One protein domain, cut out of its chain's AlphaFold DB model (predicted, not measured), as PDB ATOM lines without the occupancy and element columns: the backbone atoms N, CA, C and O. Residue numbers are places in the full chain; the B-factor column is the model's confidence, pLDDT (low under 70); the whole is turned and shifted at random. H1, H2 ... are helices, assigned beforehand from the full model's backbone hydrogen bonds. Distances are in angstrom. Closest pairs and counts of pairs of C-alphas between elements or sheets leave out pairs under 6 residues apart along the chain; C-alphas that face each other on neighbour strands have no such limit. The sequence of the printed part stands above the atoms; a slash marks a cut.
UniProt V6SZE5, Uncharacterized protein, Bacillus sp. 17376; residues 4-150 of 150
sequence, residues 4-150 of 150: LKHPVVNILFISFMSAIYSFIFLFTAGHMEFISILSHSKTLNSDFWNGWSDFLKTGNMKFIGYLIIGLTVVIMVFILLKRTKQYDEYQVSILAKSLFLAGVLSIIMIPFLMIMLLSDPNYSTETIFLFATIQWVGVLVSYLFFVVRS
ATOM      1  N   LEU A   4      34.344  -8.157 -18.441       73.44
ATOM      2  CA  LEU A   4      33.079  -8.821 -18.786       73.44
ATOM      3  C   LEU A   4      32.341  -8.161 -19.967       73.44
ATOM      4  O   LEU A   4      31.396  -8.750 -20.486       73.44
ATOM      5  N   LYS A   5      32.752  -6.960 -20.412       80.56
ATOM      6  CA  LYS A   5      32.197  -6.316 -21.619       80.56
ATOM      7  C   LYS A   5      32.651  -7.019 -22.901       80.56
ATOM      8  O   LYS A   5      32.007  -6.859 -23.934       80.56
ATOM      9  N   HIS A   6      33.729  -7.803 -22.847       83.38
ATOM     10  CA  HIS A   6      34.251  -8.525 -24.002       83.38
ATOM     11  C   HIS A   6      33.601  -9.910 -24.127       83.38
ATOM     12  O   HIS A   6      33.831 -10.770 -23.274       83.38
ATOM     13  N   PRO A   7      32.853 -10.186 -25.212       80.75
ATOM     14  CA  PRO A   7      32.176 -11.469 -25.381       80.75
ATOM     15  C   PRO A   7      33.122 -12.666 -25.386       80.75
ATOM     16  O   PRO A   7      32.789 -13.704 -24.826       80.75
ATOM     17  N   VAL A   8      34.334 -12.493 -25.922       83.38
ATOM     18  CA  VAL A   8      35.377 -13.529 -25.930       83.38
ATOM     19  C   VAL A   8      35.758 -13.960 -24.512       83.38
ATOM     20  O   VAL A   8      35.871 -15.153 -24.254       83.38
ATOM     21  N   VAL A   9      35.900 -13.011 -23.579       85.69
ATOM     22  CA  VAL A   9      36.246 -13.312 -22.178       85.69
ATOM     23  C   VAL A   9      35.139 -14.135 -21.525       85.69
ATOM     24  O   VAL A   9      35.420 -15.130 -20.862       85.69
ATOM     25  N   ASN A  10      33.877 -13.776 -21.769       85.31
ATOM     26  CA  ASN A  10      32.735 -14.487 -21.195       85.31
ATOM     27  C   ASN A  10      32.565 -15.885 -21.801       85.31
ATOM     28  O   ASN A  10      32.304 -16.831 -21.063       85.31
ATOM     29  N   ILE A  11      32.761 -16.037 -23.117       87.19
ATOM     30  CA  ILE A  11      32.757 -17.348 -23.779       87.19
ATOM     31  C   ILE A  11      33.851 -18.234 -23.187       87.19
ATOM     32  O   ILE A  11      33.577 -19.382 -22.842       87.19
ATOM     33  N   LEU A  12      35.070 -17.710 -23.047       90.12
ATOM     34  CA  LEU A  12      36.205 -18.463 -22.522       90.12
ATOM     35  C   LEU A  12      35.946 -18.889 -21.075       90.12
ATOM     36  O   LEU A  12      36.100 -20.064 -20.748       90.12
ATOM     37  N   PHE A  13      35.457 -17.971 -20.240       90.12
ATOM     38  CA  PHE A  13      35.099 -18.255 -18.855       90.12
ATOM     39  C   PHE A  13      34.004 -19.328 -18.738       90.12
ATOM     40  O   PHE A  13      34.190 -20.324 -18.038       90.12
ATOM     41  N   ILE A  14      32.880 -19.165 -19.444       91.69
ATOM     42  CA  ILE A  14      31.757 -20.112 -19.379       91.69
ATOM     43  C   ILE A  14      32.163 -21.474 -19.933       91.69
ATOM     44  O   ILE A  14      31.794 -22.494 -19.353       91.69
ATOM     45  N   SER A  15      32.939 -21.504 -21.016       93.69
ATOM     46  CA  SER A  15      33.427 -22.753 -21.608       93.69
ATOM     47  C   SER A  15      34.360 -23.488 -20.658       93.69
ATOM     48  O   SER A  15      34.182 -24.682 -20.436       93.69
ATOM     49  N   PHE A  16      35.307 -22.773 -20.048       95.12
ATOM     50  CA  PHE A  16      36.248 -23.344 -19.090       95.12
ATOM     51  C   PHE A  16      35.536 -23.923 -17.865       95.12
ATOM     52  O   PHE A  16      35.720 -25.092 -17.531       95.12
ATOM     53  N   MET A  17      34.660 -23.139 -17.236       94.50
ATOM     54  CA  MET A  17      33.901 -23.601 -16.075       94.50
ATOM     55  C   MET A  17      32.974 -24.768 -16.433       94.50
ATOM     56  O   MET A  17      32.924 -25.764 -15.717       94.50
ATOM     57  N   SER A  18      32.303 -24.710 -17.585       96.56
ATOM     58  CA  SER A  18      31.457 -25.812 -18.057       96.56
ATOM     59  C   SER A  18      32.244 -27.082 -18.329       96.56
ATOM     60  O   SER A  18      31.736 -28.164 -18.047       96.56
ATOM     61  N   ALA A  19      33.473 -26.975 -18.836       96.94
ATOM     62  CA  ALA A  19      34.348 -28.122 -19.024       96.94
ATOM     63  C   ALA A  19      34.691 -28.781 -17.681       96.94
ATOM     64  O   ALA A  19      34.589 -30.000 -17.579       96.94
ATOM     65  N   ILE A  20      35.001 -27.995 -16.642       96.44
ATOM     66  CA  ILE A  20      35.268 -28.519 -15.290       96.44
ATOM     67  C   ILE A  20      34.042 -29.250 -14.733       96.44
ATOM     68  O   ILE A  20      34.151 -30.413 -14.347       96.44
ATOM     69  N   TYR A  21      32.869 -28.607 -14.721       94.75
ATOM     70  CA  TYR A  21      31.656 -29.236 -14.185       94.75
ATOM     71  C   TYR A  21      31.289 -30.495 -14.976       94.75
ATOM     72  O   TYR A  21      31.052 -31.547 -14.389       94.75
ATOM     73  N   SER A  22      31.297 -30.422 -16.310       96.50
ATOM     74  CA  SER A  22      30.972 -31.574 -17.160       96.50
ATOM     75  C   SER A  22      31.955 -32.718 -16.959       96.50
ATOM     76  O   SER A  22      31.530 -33.867 -16.896       96.50
ATOM     77  N   PHE A  23      33.250 -32.418 -16.818       96.12
ATOM     78  CA  PHE A  23      34.266 -33.419 -16.518       96.12
ATOM     79  C   PHE A  23      33.961 -34.137 -15.205       96.12
ATOM     80  O   PHE A  23      33.942 -35.362 -15.197       96.12
ATOM     81  N   ILE A  24      33.632 -33.409 -14.132       94.38
ATOM     82  CA  ILE A  24      33.263 -34.018 -12.844       94.38
ATOM     83  C   ILE A  24      32.072 -34.969 -13.016       94.38
ATOM     84  O   ILE A  24      32.146 -36.120 -12.588       94.38
ATOM     85  N   PHE A  25      30.996 -34.537 -13.681       94.81
ATOM     86  CA  PHE A  25      29.810 -35.379 -13.879       94.81
ATOM     87  C   PHE A  25      30.072 -36.600 -14.769       94.81
ATOM     88  O   PHE A  25      29.566 -37.680 -14.481       94.81
ATOM     89  N   LEU A  26      30.842 -36.444 -15.848       94.81
ATOM     90  CA  LEU A  26      31.130 -37.525 -16.795       94.81
ATOM     91  C   LEU A  26      32.147 -38.522 -16.244       94.81
ATOM     92  O   LEU A  26      31.955 -39.723 -16.391       94.81
ATOM     93  N   PHE A  27      33.210 -38.035 -15.608       93.00
ATOM     94  CA  PHE A  27      34.281 -38.872 -15.076       93.00
ATOM     95  C   PHE A  27      33.817 -39.671 -13.860       93.00
ATOM     96  O   PHE A  27      34.111 -40.856 -13.736       93.00
ATOM     97  N   THR A  28      33.028 -39.041 -12.989       90.88
ATOM     98  CA  THR A  28      32.509 -39.709 -11.791       90.88
ATOM     99  C   THR A  28      31.377 -40.690 -12.146       90.88
ATOM    100  O   THR A  28      31.041 -41.575 -11.357       90.88
ATOM    101  N   ALA A  29      30.758 -40.569 -13.331       88.94
ATOM    102  CA  ALA A  29      29.643 -41.423 -13.728       88.94
ATOM    103  C   ALA A  29      30.111 -42.868 -13.901       88.94
ATOM    104  O   ALA A  29      30.846 -43.196 -14.827       88.94
ATOM    105  N   GLY A  30      29.650 -43.748 -13.013       82.00
ATOM    106  CA  GLY A  30      30.028 -45.158 -13.042       82.00
ATOM    107  C   GLY A  30      31.350 -45.480 -12.337       82.00
ATOM    108  O   GLY A  30      31.814 -46.613 -12.436       82.00
ATOM    109  N   HIS A  31      31.966 -44.529 -11.625       89.88
ATOM    110  CA  HIS A  31      33.150 -44.820 -10.813       89.88
ATOM    111  C   HIS A  31      32.799 -45.714  -9.619       89.88
ATOM    112  O   HIS A  31      31.879 -45.411  -8.860       89.88
ATOM    113  N   MET A  32      33.549 -46.806  -9.436       83.75
ATOM    114  CA  MET A  32      33.247 -47.812  -8.407       83.75
ATOM    115  C   MET A  32      33.290 -47.236  -6.990       83.75
ATOM    116  O   MET A  32      32.405 -47.531  -6.192       83.75
ATOM    117  N   GLU A  33      34.267 -46.376  -6.690       83.94
ATOM    118  CA  GLU A  33      34.357 -45.706  -5.386       83.94
ATOM    119  C   GLU A  33      33.132 -44.824  -5.133       83.94
ATOM    120  O   GLU A  33      32.512 -44.913  -4.076       83.94
ATOM    121  N   PHE A  34      32.713 -44.053  -6.135       86.50
ATOM    122  CA  PHE A  34      31.523 -43.214  -6.045       86.50
ATOM    123  C   PHE A  34      30.242 -44.033  -5.846       86.50
ATOM    124  O   PHE A  34      29.434 -43.718  -4.978       86.50
ATOM    125  N   ILE A  35      30.076 -45.129  -6.593       86.25
ATOM    126  CA  ILE A  35      28.936 -46.041  -6.420       86.25
ATOM    127  C   ILE A  35      28.943 -46.650  -5.012       86.25
ATOM    128  O   ILE A  35      27.882 -46.764  -4.402       86.25
ATOM    129  N   SER A  36      30.117 -47.015  -4.484       84.94
ATOM    130  CA  SER A  36      30.236 -47.579  -3.136       84.94
ATOM    131  C   SER A  36      29.779 -46.594  -2.060       84.94
ATOM    132  O   SER A  36      29.001 -46.980  -1.190       84.94
ATOM    133  N   ILE A  37      30.159 -45.317  -2.176       85.94
ATOM    134  CA  ILE A  37      29.733 -44.248  -1.259       85.94
ATOM    135  C   ILE A  37      28.213 -44.087  -1.301       85.94
ATOM    136  O   ILE A  37      27.565 -44.039  -0.261       85.94
ATOM    137  N   LEU A  38      27.633 -44.091  -2.502       85.06
ATOM    138  CA  LEU A  38      26.189 -43.976  -2.665       85.06
ATOM    139  C   LEU A  38      25.445 -45.223  -2.156       85.06
ATOM    140  O   LEU A  38      24.280 -45.132  -1.787       85.06
ATOM    141  N   SER A  39      26.058 -46.414  -2.137       81.69
ATOM    142  CA  SER A  39      25.390 -47.709  -1.880       81.69
ATOM    143  C   SER A  39      24.855 -47.940  -0.453       81.69
ATOM    144  O   SER A  39      24.476 -49.058  -0.103       81.69
ATOM    145  N   HIS A  40      24.752 -46.890   0.357       82.75
ATOM    146  CA  HIS A  40      24.167 -46.922   1.691       82.75
ATOM    147  C   HIS A  40      22.654 -47.243   1.689       82.75
ATOM    148  O   HIS A  40      21.952 -47.152   0.670       82.75
ATOM    149  N   SER A  41      22.137 -47.619   2.865       77.81
ATOM    150  CA  SER A  41      20.708 -47.858   3.097       77.81
ATOM    151  C   SER A  41      19.909 -46.550   3.056       77.81
ATOM    152  O   SER A  41      20.399 -45.496   3.450       77.81
ATOM    153  N   LYS A  42      18.659 -46.604   2.580       80.81
ATOM    154  CA  LYS A  42      17.774 -45.432   2.498       80.81
ATOM    155  C   LYS A  42      17.387 -44.973   3.914       80.81
ATOM    156  O   LYS A  42      16.468 -45.539   4.501       80.81
ATOM    157  N   THR A  43      18.106 -43.995   4.473       75.00
ATOM    158  CA  THR A  43      17.862 -43.458   5.827       75.00
ATOM    159  C   THR A  43      16.895 -42.272   5.827       75.00
ATOM    160  O   THR A  43      16.218 -42.042   6.828       75.00
ATOM    161  N   LEU A  44      16.744 -41.560   4.703       75.75
ATOM    162  CA  LEU A  44      15.757 -40.488   4.548       75.75
ATOM    163  C   LEU A  44      14.402 -41.048   4.099       75.75
ATOM    164  O   LEU A  44      14.285 -41.702   3.059       75.75
ATOM    165  N   ASN A  45      13.342 -40.691   4.830       83.19
ATOM    166  CA  ASN A  45      11.957 -40.915   4.409       83.19
ATOM    167  C   ASN A  45      11.523 -39.855   3.377       83.19
ATOM    168  O   ASN A  45      10.649 -39.028   3.633       83.19
ATOM    169  N   SER A  46      12.222 -39.806   2.240       85.88
ATOM    170  CA  SER A  46      11.979 -38.841   1.167       85.88
ATOM    171  C   SER A  46      12.160 -39.486  -0.202       85.88
ATOM    172  O   SER A  46      13.268 -39.866  -0.585       85.88
ATOM    173  N   ASP A  47      11.074 -39.550  -0.971       89.69
ATOM    174  CA  ASP A  47      11.083 -40.088  -2.335       89.69
ATOM    175  C   ASP A  47      12.029 -39.316  -3.258       89.69
ATOM    176  O   ASP A  47      12.691 -39.909  -4.107       89.69
ATOM    177  N   PHE A  48      12.152 -38.000  -3.050       90.75
ATOM    178  CA  PHE A  48      13.061 -37.153  -3.816       90.75
ATOM    179  C   PHE A  48      14.525 -37.562  -3.619       90.75
ATOM    180  O   PHE A  48      15.218 -37.833  -4.598       90.75
ATOM    181  N   TRP A  49      14.993 -37.644  -2.369       89.75
ATOM    182  CA  TRP A  49      16.386 -38.004  -2.078       89.75
ATOM    183  C   TRP A  49      16.702 -39.429  -2.503       89.75
ATOM    184  O   TRP A  49      17.775 -39.685  -3.045       89.75
ATOM    185  N   ASN A  50      15.749 -40.344  -2.337       88.69
ATOM    186  CA  ASN A  50      15.897 -41.718  -2.791       88.69
ATOM    187  C   ASN A  50      15.994 -41.799  -4.322       88.69
ATOM    188  O   ASN A  50      16.904 -42.446  -4.834       88.69
ATOM    189  N   GLY A  51      15.129 -41.089  -5.052       91.44
ATOM    190  CA  GLY A  51      15.187 -41.022  -6.513       91.44
ATOM    191  C   GLY A  51      16.460 -40.348  -7.029       91.44
ATOM    192  O   GLY A  51      17.066 -40.825  -7.987       91.44
ATOM    193  N   TRP A  52      16.908 -39.277  -6.373       93.81
ATOM    194  CA  TRP A  52      18.160 -38.602  -6.705       93.81
ATOM    195  C   TRP A  52      19.381 -39.504  -6.469       93.81
ATOM    196  O   TRP A  52      20.239 -39.618  -7.343       93.81
ATOM    197  N   SER A  53      19.420 -40.218  -5.343       91.31
ATOM    198  CA  SER A  53      20.473 -41.201  -5.049       91.31
ATOM    199  C   SER A  53      20.503 -42.304  -6.109       91.31
ATOM    200  O   SER A  53      21.559 -42.623  -6.651       91.31
ATOM    201  N   ASP A  54      19.338 -42.854  -6.465       91.19
ATOM    202  CA  ASP A  54      19.210 -43.903  -7.483       91.19
ATOM    203  C   ASP A  54      19.635 -43.389  -8.882       91.19
ATOM    204  O   ASP A  54      20.303 -44.097  -9.645       91.19
ATOM    205  N   PHE A  55      19.347 -42.123  -9.201       93.06
ATOM    206  CA  PHE A  55      19.818 -41.456 -10.420       93.06
ATOM    207  C   PHE A  55      21.352 -41.331 -10.470       93.06
ATOM    208  O   PHE A  55      21.963 -41.601 -11.509       93.06
ATOM    209  N   LEU A  56      22.000 -40.965  -9.361       92.75
ATOM    210  CA  LEU A  56      23.462 -40.890  -9.291       92.75
ATOM    211  C   LEU A  56      24.107 -42.286  -9.362       92.75
ATOM    212  O   LEU A  56      25.039 -42.486 -10.143       92.75
ATOM    213  N   LYS A  57      23.564 -43.269  -8.628       90.81
ATOM    214  CA  LYS A  57      24.044 -44.668  -8.587       90.81
ATOM    215  C   LYS A  57      24.070 -45.332  -9.955       90.81
ATOM    216  O   LYS A  57      25.011 -46.041 -10.290       90.81
ATOM    217  N   THR A  58      23.038 -45.090 -10.757       91.38
ATOM    218  CA  THR A  58      22.908 -45.647 -12.113       91.38
ATOM    219  C   THR A  58      23.828 -44.967 -13.136       91.38
ATOM    220  O   THR A  58      23.833 -45.335 -14.310       91.38
ATOM    221  N   GLY A  59      24.623 -43.974 -12.717       91.38
ATOM    222  CA  GLY A  59      25.520 -43.222 -13.593       91.38
ATOM    223  C   GLY A  59      24.784 -42.266 -14.534       91.38
ATOM    224  O   GLY A  59      25.386 -41.744 -15.475       91.38
ATOM    225  N   ASN A  60      23.495 -42.000 -14.297       94.19
ATOM    226  CA  ASN A  60      22.697 -41.105 -15.137       94.19
ATOM    227  C   ASN A  60      23.137 -39.641 -15.026       94.19
ATOM    228  O   ASN A  60      22.831 -38.834 -15.901       94.19
ATOM    229  N   MET A  61      23.954 -39.295 -14.033       93.94
ATOM    230  CA  MET A  61      24.555 -37.965 -13.930       93.94
ATOM    231  C   MET A  61      25.438 -37.575 -15.125       93.94
ATOM    232  O   MET A  61      25.630 -36.388 -15.376       93.94
ATOM    233  N   LYS A  62      25.869 -38.538 -15.955       95.44
ATOM    234  CA  LYS A  62      26.475 -38.248 -17.266       95.44
ATOM    235  C   LYS A  62      25.582 -37.375 -18.156       95.44
ATOM    236  O   LYS A  62      26.087 -36.539 -18.898       95.44
ATOM    237  N   PHE A  63      24.256 -37.522 -18.054       95.81
ATOM    238  CA  PHE A  63      23.302 -36.701 -18.799       95.81
ATOM    239  C   PHE A  63      23.335 -35.238 -18.354       95.81
ATOM    240  O   PHE A  63      23.163 -34.358 -19.191       95.81
ATOM    241  N   ILE A  64      23.630 -34.965 -17.079       96.38
ATOM    242  CA  ILE A  64      23.848 -33.599 -16.584       96.38
ATOM    243  C   ILE A  64      25.118 -33.023 -17.215       96.38
ATOM    244  O   ILE A  64      25.093 -31.905 -17.719       96.38
ATOM    245  N   GLY A  65      26.198 -33.809 -17.274       96.44
ATOM    246  CA  GLY A  65      27.422 -33.419 -17.980       96.44
ATOM    247  C   GLY A  65      27.169 -33.090 -19.456       96.44
ATOM    248  O   GLY A  65      27.568 -32.029 -19.931       96.44
ATOM    249  N   TYR A  66      26.429 -33.938 -20.175       97.31
ATOM    250  CA  TYR A  66      26.049 -33.658 -21.564       97.31
ATOM    251  C   TYR A  66      25.139 -32.435 -21.708       97.31
ATOM    252  O   TYR A  66      25.297 -31.674 -22.661       97.31
ATOM    253  N   LEU A  67      24.225 -32.206 -20.764       97.25
ATOM    254  CA  LEU A  67      23.369 -31.023 -20.742       97.25
ATOM    255  C   LEU A  67      24.187 -29.737 -20.565       97.25
ATOM    256  O   LEU A  67      23.944 -28.765 -21.277       97.25
ATOM    257  N   ILE A  68      25.184 -29.740 -19.677       97.56
ATOM    258  CA  ILE A  68      26.094 -28.605 -19.470       97.56
ATOM    259  C   ILE A  68      26.877 -28.308 -20.755       97.56
ATOM    260  O   ILE A  68      26.910 -27.159 -21.196       97.56
ATOM    261  N   ILE A  69      27.450 -29.331 -21.401       97.19
ATOM    262  CA  ILE A  69      28.145 -29.173 -22.689       97.19
ATOM    263  C   ILE A  69      27.191 -28.606 -23.747       97.19
ATOM    264  O   ILE A  69      27.523 -27.626 -24.415       97.19
ATOM    265  N   GLY A  70      25.999 -29.193 -23.879       97.06
ATOM    266  CA  GLY A  70      24.995 -28.784 -24.857       97.06
ATOM    267  C   GLY A  70      24.580 -27.324 -24.695       97.06
ATOM    268  O   GLY A  70      24.627 -26.564 -25.662       97.06
ATOM    269  N   LEU A  71      24.247 -26.898 -23.472       96.12
ATOM    270  CA  LEU A  71      23.894 -25.506 -23.178       96.12
ATOM    271  C   LEU A  71      25.033 -24.545 -23.528       96.12
ATOM    272  O   LEU A  71      24.797 -23.514 -24.156       96.12
ATOM    273  N   THR A  72      26.268 -24.894 -23.177       95.56
ATOM    274  CA  THR A  72      27.442 -24.058 -23.448       95.56
ATOM    275  C   THR A  72      27.722 -23.911 -24.939       95.56
ATOM    276  O   THR A  72      27.999 -22.801 -25.399       95.56
ATOM    277  N   VAL A  73      27.586 -24.987 -25.717       95.06
ATOM    278  CA  VAL A  73      27.697 -24.928 -27.182       95.06
ATOM    279  C   VAL A  73      26.606 -24.035 -27.768       95.06
ATOM    280  O   VAL A  73      26.908 -23.164 -28.580       95.06
ATOM    281  N   VAL A  74      25.352 -24.187 -27.328       93.94
ATOM    282  CA  VAL A  74      24.233 -23.355 -27.798       93.94
ATOM    283  C   VAL A  74      24.497 -21.875 -27.512       93.94
ATOM    284  O   VAL A  74      24.395 -21.046 -28.415       93.94
ATOM    285  N   ILE A  75      24.901 -21.541 -26.284       91.00
ATOM    286  CA  ILE A  75      25.282 -20.181 -25.884       91.00
ATOM    287  C   ILE A  75      26.371 -19.630 -26.812       91.00
ATOM    288  O   ILE A  75      26.235 -18.526 -27.340       91.00
ATOM    289  N   MET A  76      27.440 -20.399 -27.035       90.38
ATOM    290  CA  MET A  76      28.559 -19.986 -27.880       90.38
ATOM    291  C   MET A  76      28.108 -19.718 -29.319       90.38
ATOM    292  O   MET A  76      28.452 -18.680 -29.885       90.38
ATOM    293  N   VAL A  77      27.290 -20.606 -29.889       90.38
ATOM    294  CA  VAL A  77      26.731 -20.450 -31.237       90.38
ATOM    295  C   VAL A  77      25.902 -19.172 -31.339       90.38
ATOM    296  O   VAL A  77      26.122 -18.392 -32.264       90.38
ATOM    297  N   PHE A  78      25.009 -18.892 -30.385       88.62
ATOM    298  CA  PHE A  78      24.213 -17.660 -30.420       88.62
ATOM    299  C   PHE A  78      25.075 -16.393 -30.360       88.62
ATOM    300  O   PHE A  78      24.804 -15.435 -31.087       88.62
ATOM    301  N   ILE A  79      26.123 -16.381 -29.532       84.06
ATOM    302  CA  ILE A  79      27.033 -15.231 -29.430       84.06
ATOM    303  C   ILE A  79      27.787 -15.020 -30.750       84.06
ATOM    304  O   ILE A  79      27.890 -13.891 -31.234       84.06
ATOM    305  N   LEU A  80      28.276 -16.104 -31.362       84.25
ATOM    306  CA  LEU A  80      28.976 -16.053 -32.647       84.25
ATOM    307  C   LEU A  80      28.054 -15.606 -33.790       84.25
ATOM    308  O   LEU A  80      28.463 -14.787 -34.614       84.25
ATOM    309  N   LEU A  81      26.806 -16.086 -33.818       85.56
ATOM    310  CA  LEU A  81      25.805 -15.694 -34.814       85.56
ATOM    311  C   LEU A  81      25.458 -14.204 -34.726       85.56
ATOM    312  O   LEU A  81      25.362 -13.541 -35.756       85.56
ATOM    313  N   LYS A  82      25.324 -13.653 -33.513       81.00
ATOM    314  CA  LYS A  82      25.017 -12.226 -33.314       81.00
ATOM    315  C   LYS A  82      26.202 -11.292 -33.581       81.00
ATOM    316  O   LYS A  82      25.995 -10.088 -33.703       81.00
ATOM    317  N   ARG A  83      27.431 -11.820 -33.701       69.50
ATOM    318  CA  ARG A  83      28.675 -11.048 -33.919       69.50
ATOM    319  C   ARG A  83      28.796  -9.829 -32.994       69.50
ATOM    320  O   ARG A  83      29.256  -8.762 -33.407       69.50
ATOM    321  N   THR A  84      28.370  -9.973 -31.743       65.88
ATOM    322  CA  THR A  84      28.320  -8.870 -30.783       65.88
ATOM    323  C   THR A  84      29.739  -8.351 -30.532       65.88
ATOM    324  O   THR A  84      30.600  -9.099 -30.076       65.88
ATOM    325  N   LYS A  85      30.022  -7.083 -30.863       65.75
ATOM    326  CA  LYS A  85      31.373  -6.507 -30.697       65.75
ATOM    327  C   LYS A  85      31.708  -6.221 -29.232       65.75
ATOM    328  O   LYS A  85      32.846  -6.423 -28.817       65.75
ATOM    329  N   GLN A  86      30.727  -5.757 -28.461       71.50
ATOM    330  CA  GLN A  86      30.820  -5.527 -27.020       71.50
ATOM    331  C   GLN A  86      29.458  -5.779 -26.386       71.50
ATOM    332  O   GLN A  86      28.435  -5.502 -27.011       71.50
ATOM    333  N   TYR A  87      29.459  -6.311 -25.169       73.00
ATOM    334  CA  TYR A  87      28.232  -6.492 -24.416       73.00
ATOM    335  C   TYR A  87      27.737  -5.169 -23.822       73.00
ATOM    336  O   TYR A  87      28.520  -4.406 -23.255       73.00
ATOM    337  N   ASP A  88      26.431  -4.932 -23.928       73.19
ATOM    338  CA  ASP A  88      25.729  -3.833 -23.270       73.19
ATOM    339  C   ASP A  88      25.804  -3.979 -21.734       73.19
ATOM    340  O   ASP A  88      25.973  -5.072 -21.177       73.19
ATOM    341  N   GLU A  89      25.695  -2.861 -21.025       75.38
ATOM    342  CA  GLU A  89      25.823  -2.779 -19.571       75.38
ATOM    343  C   GLU A  89      24.789  -3.648 -18.855       75.38
ATOM    344  O   GLU A  89      25.082  -4.235 -17.810       75.38
ATOM    345  N   TYR A  90      23.616  -3.823 -19.464       75.50
ATOM    346  CA  TYR A  90      22.587  -4.733 -18.977       75.50
ATOM    347  C   TYR A  90      23.046  -6.203 -18.992       75.50
ATOM    348  O   TYR A  90      22.875  -6.922 -18.003       75.50
ATOM    349  N   GLN A  91      23.706  -6.636 -20.070       73.81
ATOM    350  CA  GLN A  91      24.194  -8.013 -20.238       73.81
ATOM    351  C   GLN A  91      25.286  -8.326 -19.210       73.81
ATOM    352  O   GLN A  91      25.287  -9.377 -18.567       73.81
ATOM    353  N   VAL A  92      26.202  -7.371 -19.024       79.69
ATOM    354  CA  VAL A  92      27.294  -7.474 -18.053       79.69
ATOM    355  C   VAL A  92      26.765  -7.491 -16.624       79.69
ATOM    356  O   VAL A  92      27.247  -8.276 -15.807       79.69
ATOM    357  N   SER A  93      25.760  -6.666 -16.316       81.44
ATOM    358  CA  SER A  93      25.141  -6.618 -14.988       81.44
ATOM    359  C   SER A  93      24.487  -7.948 -14.620       81.44
ATOM    360  O   SER A  93      24.687  -8.438 -13.510       81.44
ATOM    361  N   ILE A  94      23.754  -8.575 -15.546       80.62
ATOM    362  CA  ILE A  94      23.103  -9.867 -15.296       80.62
ATOM    363  C   ILE A  94      24.131 -10.974 -15.097       80.62
ATOM    364  O   ILE A  94      24.048 -11.680 -14.096       80.62
ATOM    365  N   LEU A  95      25.110 -11.100 -15.999       83.00
ATOM    366  CA  LEU A  95      26.152 -12.120 -15.870       83.00
ATOM    367  C   LEU A  95      26.921 -11.956 -14.554       83.00
ATOM    368  O   LEU A  95      27.167 -12.924 -13.838       83.00
ATOM    369  N   ALA A  96      27.266 -10.720 -14.194       86.06
ATOM    370  CA  ALA A  96      27.930 -10.451 -12.930       86.06
ATOM    371  C   ALA A  96      27.047 -10.808 -11.728       86.06
ATOM    372  O   ALA A  96      27.544 -11.412 -10.785       86.06
ATOM    373  N   LYS A  97      25.747 -10.491 -11.762       87.69
ATOM    374  CA  LYS A  97      24.802 -10.863 -10.698       87.69
ATOM    375  C   LYS A  97      24.632 -12.372 -10.584       87.69
ATOM    376  O   LYS A  97      24.624 -12.870  -9.465       87.69
ATOM    377  N   SER A  98      24.528 -13.102 -11.695       86.62
ATOM    378  CA  SER A  98      24.402 -14.563 -11.662       86.62
ATOM    379  C   SER A  98      25.665 -15.216 -11.112       86.62
ATOM    380  O   SER A  98      25.565 -16.121 -10.292       86.62
ATOM    381  N   LEU A  99      26.849 -14.729 -11.499       88.19
ATOM    382  CA  LEU A  99      28.122 -15.226 -10.968       88.19
ATOM    383  C   LEU A  99      28.317 -14.854  -9.500       88.19
ATOM    384  O   LEU A  99      28.769 -15.681  -8.716       88.19
ATOM    385  N   PHE A 100      27.939 -13.637  -9.115       90.00
ATOM    386  CA  PHE A 100      27.987 -13.196  -7.728       90.00
ATOM    387  C   PHE A 100      27.053 -14.033  -6.854       90.00
ATOM    388  O   PHE A 100      27.485 -14.554  -5.831       90.00
ATOM    389  N   LEU A 101      25.802 -14.232  -7.284       89.06
ATOM    390  CA  LEU A 101      24.836 -15.072  -6.580       89.06
ATOM    391  C   LEU A 101      25.336 -16.515  -6.478       89.06
ATOM    392  O   LEU A 101      25.310 -17.092  -5.396       89.06
ATOM    393  N   ALA A 102      25.840 -17.076  -7.579       90.38
ATOM    394  CA  ALA A 102      26.412 -18.415  -7.599       90.38
ATOM    395  C   ALA A 102      27.598 -18.540  -6.629       90.38
ATOM    396  O   ALA A 102      27.681 -19.537  -5.917       90.38
ATOM    397  N   GLY A 103      28.475 -17.534  -6.558       90.00
ATOM    398  CA  GLY A 103      29.609 -17.500  -5.634       90.00
ATOM    399  C   GLY A 103      29.191 -17.367  -4.168       90.00
ATOM    400  O   GLY A 103      29.691 -18.103  -3.320       90.00
ATOM    401  N   VAL A 104      28.236 -16.485  -3.860       93.00
ATOM    402  CA  VAL A 104      27.683 -16.335  -2.502       93.00
ATOM    403  C   VAL A 104      27.025 -17.636  -2.044       93.00
ATOM    404  O   VAL A 104      27.291 -18.093  -0.935       93.00
ATOM    405  N   LEU A 105      26.225 -18.268  -2.910       90.69
ATOM    406  CA  LEU A 105      25.622 -19.568  -2.620       90.69
ATOM    407  C   LEU A 105      26.692 -20.634  -2.356       90.69
ATOM    408  O   LEU A 105      26.564 -21.368  -1.383       90.69
ATOM    409  N   SER A 106      27.774 -20.688  -3.141       91.44
ATOM    410  CA  SER A 106      28.880 -21.624  -2.890       91.44
ATOM    411  C   SER A 106      29.527 -21.430  -1.518       91.44
ATOM    412  O   SER A 106      29.823 -22.415  -0.852       91.44
ATOM    413  N   ILE A 107      29.726 -20.183  -1.076       94.19
ATOM    414  CA  ILE A 107      30.320 -19.891   0.238       94.19
ATOM    415  C   ILE A 107      29.382 -20.337   1.365       94.19
ATOM    416  O   ILE A 107      29.826 -20.986   2.308       94.19
ATOM    417  N   ILE A 108      28.086 -20.030   1.253       91.88
ATOM    418  CA  ILE A 108      27.070 -20.419   2.246       91.88
ATOM    419  C   ILE A 108      26.891 -21.941   2.295       91.88
ATOM    420  O   ILE A 108      26.602 -22.495   3.355       91.88
ATOM    421  N   MET A 109      27.103 -22.639   1.177       90.75
ATOM    422  CA  MET A 109      27.004 -24.095   1.158       90.75
ATOM    423  C   MET A 109      28.093 -24.792   1.966       90.75
ATOM    424  O   MET A 109      27.845 -25.894   2.435       90.75
ATOM    425  N   ILE A 110      29.263 -24.186   2.191       92.19
ATOM    426  CA  ILE A 110      30.336 -24.825   2.971       92.19
ATOM    427  C   ILE A 110      29.879 -25.181   4.401       92.19
ATOM    428  O   ILE A 110      29.937 -26.361   4.754       92.19
ATOM    429  N   PRO A 111      29.391 -24.237   5.235       93.88
ATOM    430  CA  PRO A 111      28.911 -24.579   6.572       93.88
ATOM    431  C   PRO A 111      27.683 -25.497   6.541       93.88
ATOM    432  O   PRO A 111      27.555 -26.365   7.400       93.88
ATOM    433  N   PHE A 112      26.807 -25.360   5.542       90.19
ATOM    434  CA  PHE A 112      25.653 -26.248   5.388       90.19
ATOM    435  C   PHE A 112      26.074 -27.703   5.128       90.19
ATOM    436  O   PHE A 112      25.608 -28.613   5.810       90.19
ATOM    437  N   LEU A 113      27.007 -27.920   4.196       90.69
ATOM    438  CA  LEU A 113      27.573 -29.235   3.900       90.69
ATOM    439  C   LEU A 113      28.323 -29.808   5.103       90.69
ATOM    440  O   LEU A 113      28.247 -31.007   5.342       90.69
ATOM    441  N   MET A 114      29.000 -28.968   5.890       91.62
ATOM    442  CA  MET A 114      29.663 -29.403   7.120       91.62
ATOM    443  C   MET A 114      28.662 -29.924   8.158       91.62
ATOM    444  O   MET A 114      28.881 -30.986   8.733       91.62
ATOM    445  N   ILE A 115      27.544 -29.224   8.372       91.06
ATOM    446  CA  ILE A 115      26.476 -29.693   9.270       91.06
ATOM    447  C   ILE A 115      25.876 -31.000   8.749       91.06
ATOM    448  O   ILE A 115      25.649 -31.926   9.529       91.06
ATOM    449  N   MET A 116      25.642 -31.090   7.439       87.31
ATOM    450  CA  MET A 116      25.082 -32.289   6.826       87.31
ATOM    451  C   MET A 116      26.010 -33.494   6.983       87.31
ATOM    452  O   MET A 116      25.554 -34.545   7.422       87.31
ATOM    453  N   LEU A 117      27.307 -33.313   6.734       89.00
ATOM    454  CA  LEU A 117      28.321 -34.353   6.899       89.00
ATOM    455  C   LEU A 117      28.376 -34.887   8.336       89.00
ATOM    456  O   LEU A 117      28.568 -36.082   8.540       89.00
ATOM    457  N   LEU A 118      28.189 -34.013   9.329       89.75
ATOM    458  CA  LEU A 118      28.145 -34.392  10.744       89.75
ATOM    459  C   LEU A 118      26.821 -35.053  11.160       89.75
ATOM    460  O   LEU A 118      26.804 -35.779  12.151       89.75
ATOM    461  N   SER A 119      25.726 -34.787  10.445       85.56
ATOM    462  CA  SER A 119      24.381 -35.259  10.807       85.56
ATOM    463  C   SER A 119      24.014 -36.566  10.106       85.56
ATOM    464  O   SER A 119      23.606 -37.521  10.759       85.56
ATOM    465  N   ASP A 120      24.159 -36.612   8.780       82.62
ATOM    466  CA  ASP A 120      23.975 -37.810   7.963       82.62
ATOM    467  C   ASP A 120      25.002 -37.793   6.811       82.62
ATOM    468  O   ASP A 120      24.768 -37.191   5.752       82.62
ATOM    469  N   PRO A 121      26.177 -38.422   7.007       83.75
ATOM    470  CA  PRO A 121      27.240 -38.416   6.008       83.75
ATOM    471  C   PRO A 121      26.830 -39.136   4.722       83.75
ATOM    472  O   PRO A 121      27.391 -38.838   3.669       83.75
ATOM    473  N   ASN A 122      25.836 -40.028   4.786       83.81
ATOM    474  CA  ASN A 122      25.429 -40.846   3.655       83.81
ATOM    475  C   ASN A 122      24.911 -40.001   2.487       83.81
ATOM    476  O   ASN A 122      25.305 -40.260   1.364       83.81
ATOM    477  N   TYR A 123      24.121 -38.954   2.765       86.62
ATOM    478  CA  TYR A 123      23.506 -38.093   1.740       86.62
ATOM    479  C   TYR A 123      24.312 -36.828   1.399       86.62
ATOM    480  O   TYR A 123      23.852 -35.935   0.670       86.62
ATOM    481  N   SER A 124      25.506 -36.689   1.973       89.56
ATOM    482  CA  SER A 124      26.329 -35.493   1.788       89.56
ATOM    483  C   SER A 124      26.828 -35.384   0.349       89.56
ATOM    484  O   SER A 124      26.796 -34.306  -0.247       89.56
ATOM    485  N   THR A 125      27.229 -36.506  -0.249       90.00
ATOM    486  CA  THR A 125      27.699 -36.555  -1.636       90.00
ATOM    487  C   THR A 125      26.580 -36.204  -2.616       90.00
ATOM    488  O   THR A 125      26.757 -35.357  -3.491       90.00
ATOM    489  N   GLU A 126      25.398 -36.775  -2.428       91.88
ATOM    490  CA  GLU A 126      24.184 -36.516  -3.193       91.88
ATOM    491  C   GLU A 126      23.854 -35.027  -3.195       91.88
ATOM    492  O   GLU A 126      23.545 -34.451  -4.240       91.88
ATOM    493  N   THR A 127      23.962 -34.389  -2.034       91.88
ATOM    494  CA  THR A 127      23.663 -32.966  -1.861       91.88
ATOM    495  C   THR A 127      24.668 -32.077  -2.570       91.88
ATOM    496  O   THR A 127      24.272 -31.101  -3.209       91.88
ATOM    497  N   ILE A 128      25.957 -32.428  -2.530       93.12
ATOM    498  CA  ILE A 128      27.004 -31.719  -3.281       93.12
ATOM    499  C   ILE A 128      26.700 -31.769  -4.780       93.12
ATOM    500  O   ILE A 128      26.714 -30.732  -5.444       93.12
ATOM    501  N   PHE A 129      26.378 -32.951  -5.311       94.00
ATOM    502  CA  PHE A 129      26.069 -33.118  -6.732       94.00
ATOM    503  C   PHE A 129      24.771 -32.408  -7.133       94.00
ATOM    504  O   PHE A 129      24.708 -31.809  -8.212       94.00
ATOM    505  N   LEU A 130      23.751 -32.415  -6.270       94.75
ATOM    506  CA  LEU A 130      22.505 -31.688  -6.512       94.75
ATOM    507  C   LEU A 130      22.760 -30.182  -6.564       94.75
ATOM    508  O   LEU A 130      22.331 -29.505  -7.500       94.75
ATOM    509  N   PHE A 131      23.508 -29.663  -5.590       94.50
ATOM    510  CA  PHE A 131      23.860 -28.254  -5.532       94.50
ATOM    511  C   PHE A 131      24.690 -27.829  -6.743       94.50
ATOM    512  O   PHE A 131      24.342 -26.850  -7.400       94.50
ATOM    513  N   ALA A 132      25.730 -28.591  -7.094       94.06
ATOM    514  CA  ALA A 132      26.553 -28.327  -8.271       94.06
ATOM    515  C   ALA A 132      25.715 -28.293  -9.561       94.06
ATOM    516  O   ALA A 132      25.917 -27.418 -10.406       94.06
ATOM    517  N   THR A 133      24.739 -29.202  -9.684       95.25
ATOM    518  CA  THR A 133      23.799 -29.246 -10.813       95.25
ATOM    519  C   THR A 133      22.965 -27.971 -10.876       95.25
ATOM    520  O   THR A 133      23.001 -27.265 -11.880       95.25
ATOM    521  N   ILE A 134      22.238 -27.650  -9.801       94.19
ATOM    522  CA  ILE A 134      21.330 -26.494  -9.755       94.19
ATOM    523  C   ILE A 134      22.102 -25.193  -9.977       94.19
ATOM    524  O   ILE A 134      21.666 -24.334 -10.741       94.19
ATOM    525  N   GLN A 135      23.262 -25.057  -9.337       92.75
ATOM    526  CA  GLN A 135      24.065 -23.846  -9.391       92.75
ATOM    527  C   GLN A 135      24.585 -23.590 -10.812       92.75
ATOM    528  O   GLN A 135      24.339 -22.516 -11.364       92.75
ATOM    529  N   TRP A 136      25.270 -24.557 -11.434       95.00
ATOM    530  CA  TRP A 136      25.880 -24.316 -12.744       95.00
ATOM    531  C   TRP A 136      24.858 -24.306 -13.882       95.00
ATOM    532  O   TRP A 136      24.899 -23.419 -14.738       95.00
ATOM    533  N   VAL A 137      23.877 -25.218 -13.865       95.31
ATOM    534  CA  VAL A 137      22.781 -25.195 -14.846       95.31
ATOM    535  C   VAL A 137      21.973 -23.905 -14.708       95.31
ATOM    536  O   VAL A 137      21.631 -23.298 -15.719       95.31
ATOM    537  N   GLY A 138      21.735 -23.420 -13.485       92.94
ATOM    538  CA  GLY A 138      21.066 -22.141 -13.244       92.94
ATOM    539  C   GLY A 138      21.803 -20.951 -13.864       92.94
ATOM    540  O   GLY A 138      21.170 -20.097 -14.494       92.94
ATOM    541  N   VAL A 139      23.137 -20.914 -13.762       93.25
ATOM    542  CA  VAL A 139      23.968 -19.891 -14.424       93.25
ATOM    543  C   VAL A 139      23.850 -19.994 -15.947       93.25
ATOM    544  O   VAL A 139      23.603 -18.982 -16.605       93.25
ATOM    545  N   LEU A 140      23.961 -21.201 -16.515       94.19
ATOM    546  CA  LEU A 140      23.869 -21.412 -17.964       94.19
ATOM    547  C   LEU A 140      22.492 -21.056 -18.525       94.19
ATOM    548  O   LEU A 140      22.412 -20.379 -19.544       94.19
ATOM    549  N   VAL A 141      21.409 -21.459 -17.860       93.06
ATOM    550  CA  VAL A 141      20.038 -21.140 -18.283       93.06
ATOM    551  C   VAL A 141      19.783 -19.637 -18.211       93.06
ATOM    552  O   VAL A 141      19.259 -19.063 -19.166       93.06
ATOM    553  N   SER A 142      20.209 -18.980 -17.126       90.00
ATOM    554  CA  SER A 142      20.102 -17.521 -16.991       90.00
ATOM    555  C   SER A 142      20.842 -16.805 -18.121       90.00
ATOM    556  O   SER A 142      20.325 -15.851 -18.706       90.00
ATOM    557  N   TYR A 143      22.034 -17.293 -18.468       88.44
ATOM    558  CA  TYR A 143      22.830 -16.712 -19.537       88.44
ATOM    559  C   TYR A 143      22.263 -17.001 -20.929       88.44
ATOM    560  O   TYR A 143      22.219 -16.103 -21.766       88.44
ATOM    561  N   LEU A 144      21.764 -18.213 -21.178       89.75
ATOM    562  CA  LEU A 144      21.123 -18.584 -22.437       89.75
ATOM    563  C   LEU A 144      19.876 -17.739 -22.700       89.75
ATOM    564  O   LEU A 144      19.753 -17.159 -23.777       89.75
ATOM    565  N   PHE A 145      18.975 -17.634 -21.718       87.06
ATOM    566  CA  PHE A 145      17.772 -16.804 -21.824       87.06
ATOM    567  C   PHE A 145      18.126 -15.370 -22.226       87.06
ATOM    568  O   PHE A 145      17.486 -14.765 -23.089       87.06
ATOM    569  N   PHE A 146      19.196 -14.855 -21.633       80.56
ATOM    570  CA  PHE A 146      19.697 -13.528 -21.909       80.56
ATOM    571  C   PHE A 146      20.280 -13.400 -23.332       80.56
ATOM    572  O   PHE A 146      19.896 -12.510 -24.091       80.56
ATOM    573  N   VAL A 147      21.171 -14.314 -23.720       82.31
ATOM    574  CA  VAL A 147      21.815 -14.324 -25.040       82.31
ATOM    575  C   VAL A 147      20.784 -14.463 -26.162       82.31
ATOM    576  O   VAL A 147      20.955 -13.852 -27.216       82.31
ATOM    577  N   VAL A 148      19.700 -15.211 -25.949       82.44
ATOM    578  CA  VAL A 148      18.605 -15.344 -26.920       82.44
ATOM    579  C   VAL A 148      17.819 -14.038 -27.058       82.44
ATOM    580  O   VAL A 148      17.565 -13.618 -28.187       82.44
ATOM    581  N   ARG A 149      17.471 -13.383 -25.941       75.69
ATOM    582  CA  ARG A 149      16.584 -12.204 -25.918       75.69
ATOM    583  C   ARG A 149      17.263 -10.877 -26.279       75.69
ATOM    584  O   ARG A 149      16.559  -9.937 -26.636       75.69
ATOM    585  N   SER A 150      18.587 -10.792 -26.145       62.28
ATOM    586  CA  SER A 150      19.384  -9.619 -26.544       62.28
ATOM    587  C   SER A 150      19.412  -9.376 -28.050       62.28
ATOM    588  O   SER A 150      19.940  -8.322 -28.447       62.28
TER     589      SER A 150
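This is residues 4 to 150 of the 150 residues of an uncharacterized protein of Bacillus sp. 17376 (UniProt V6SZE5). The longest helix, H5, folds back beside H6, which forms a lengthwise three-helix bundle with H1 and H4. The short hairpin of H2 and H3 lies across one end. The printed part has 147 residues with six named helices, H1 to H6 in chain order, and is all helix. It is only just compact, close to loose (radius of gyration of the C-alphas 17.4 A), spanning 54 by 28 by 23 A.

H5, residues 89 to 119, measures 44.5 A, with a 33 degrees kink near residue 111. H6, residues 121 to 149, measures 42.7 A and ends at C-alpha 149 (16.584, -12.204, -25.918). H1, residues 7 to 28, begins at C-alpha 7 (32.176, -11.469, -25.381). H4 is residues 62 to 82, H2 32 to 38, H3 47 to 57.

H5 and H6, a hairpin, touch, closest at C-alphas Leu 117 and Ser 124, 5.6 A. H4 touches H6 (Ile 75 and Leu 144, 5.6 A) and H1 (Ser 22 and Gly 65, 4.1 A). Every O i to N i+4 pair is within hydrogen-bond range in H1 to H4, 24 of 27 in H5, 23 of 25 in H6.

The printed part has no cut. Residues 83 to 85 and 150 are under pLDDT 70.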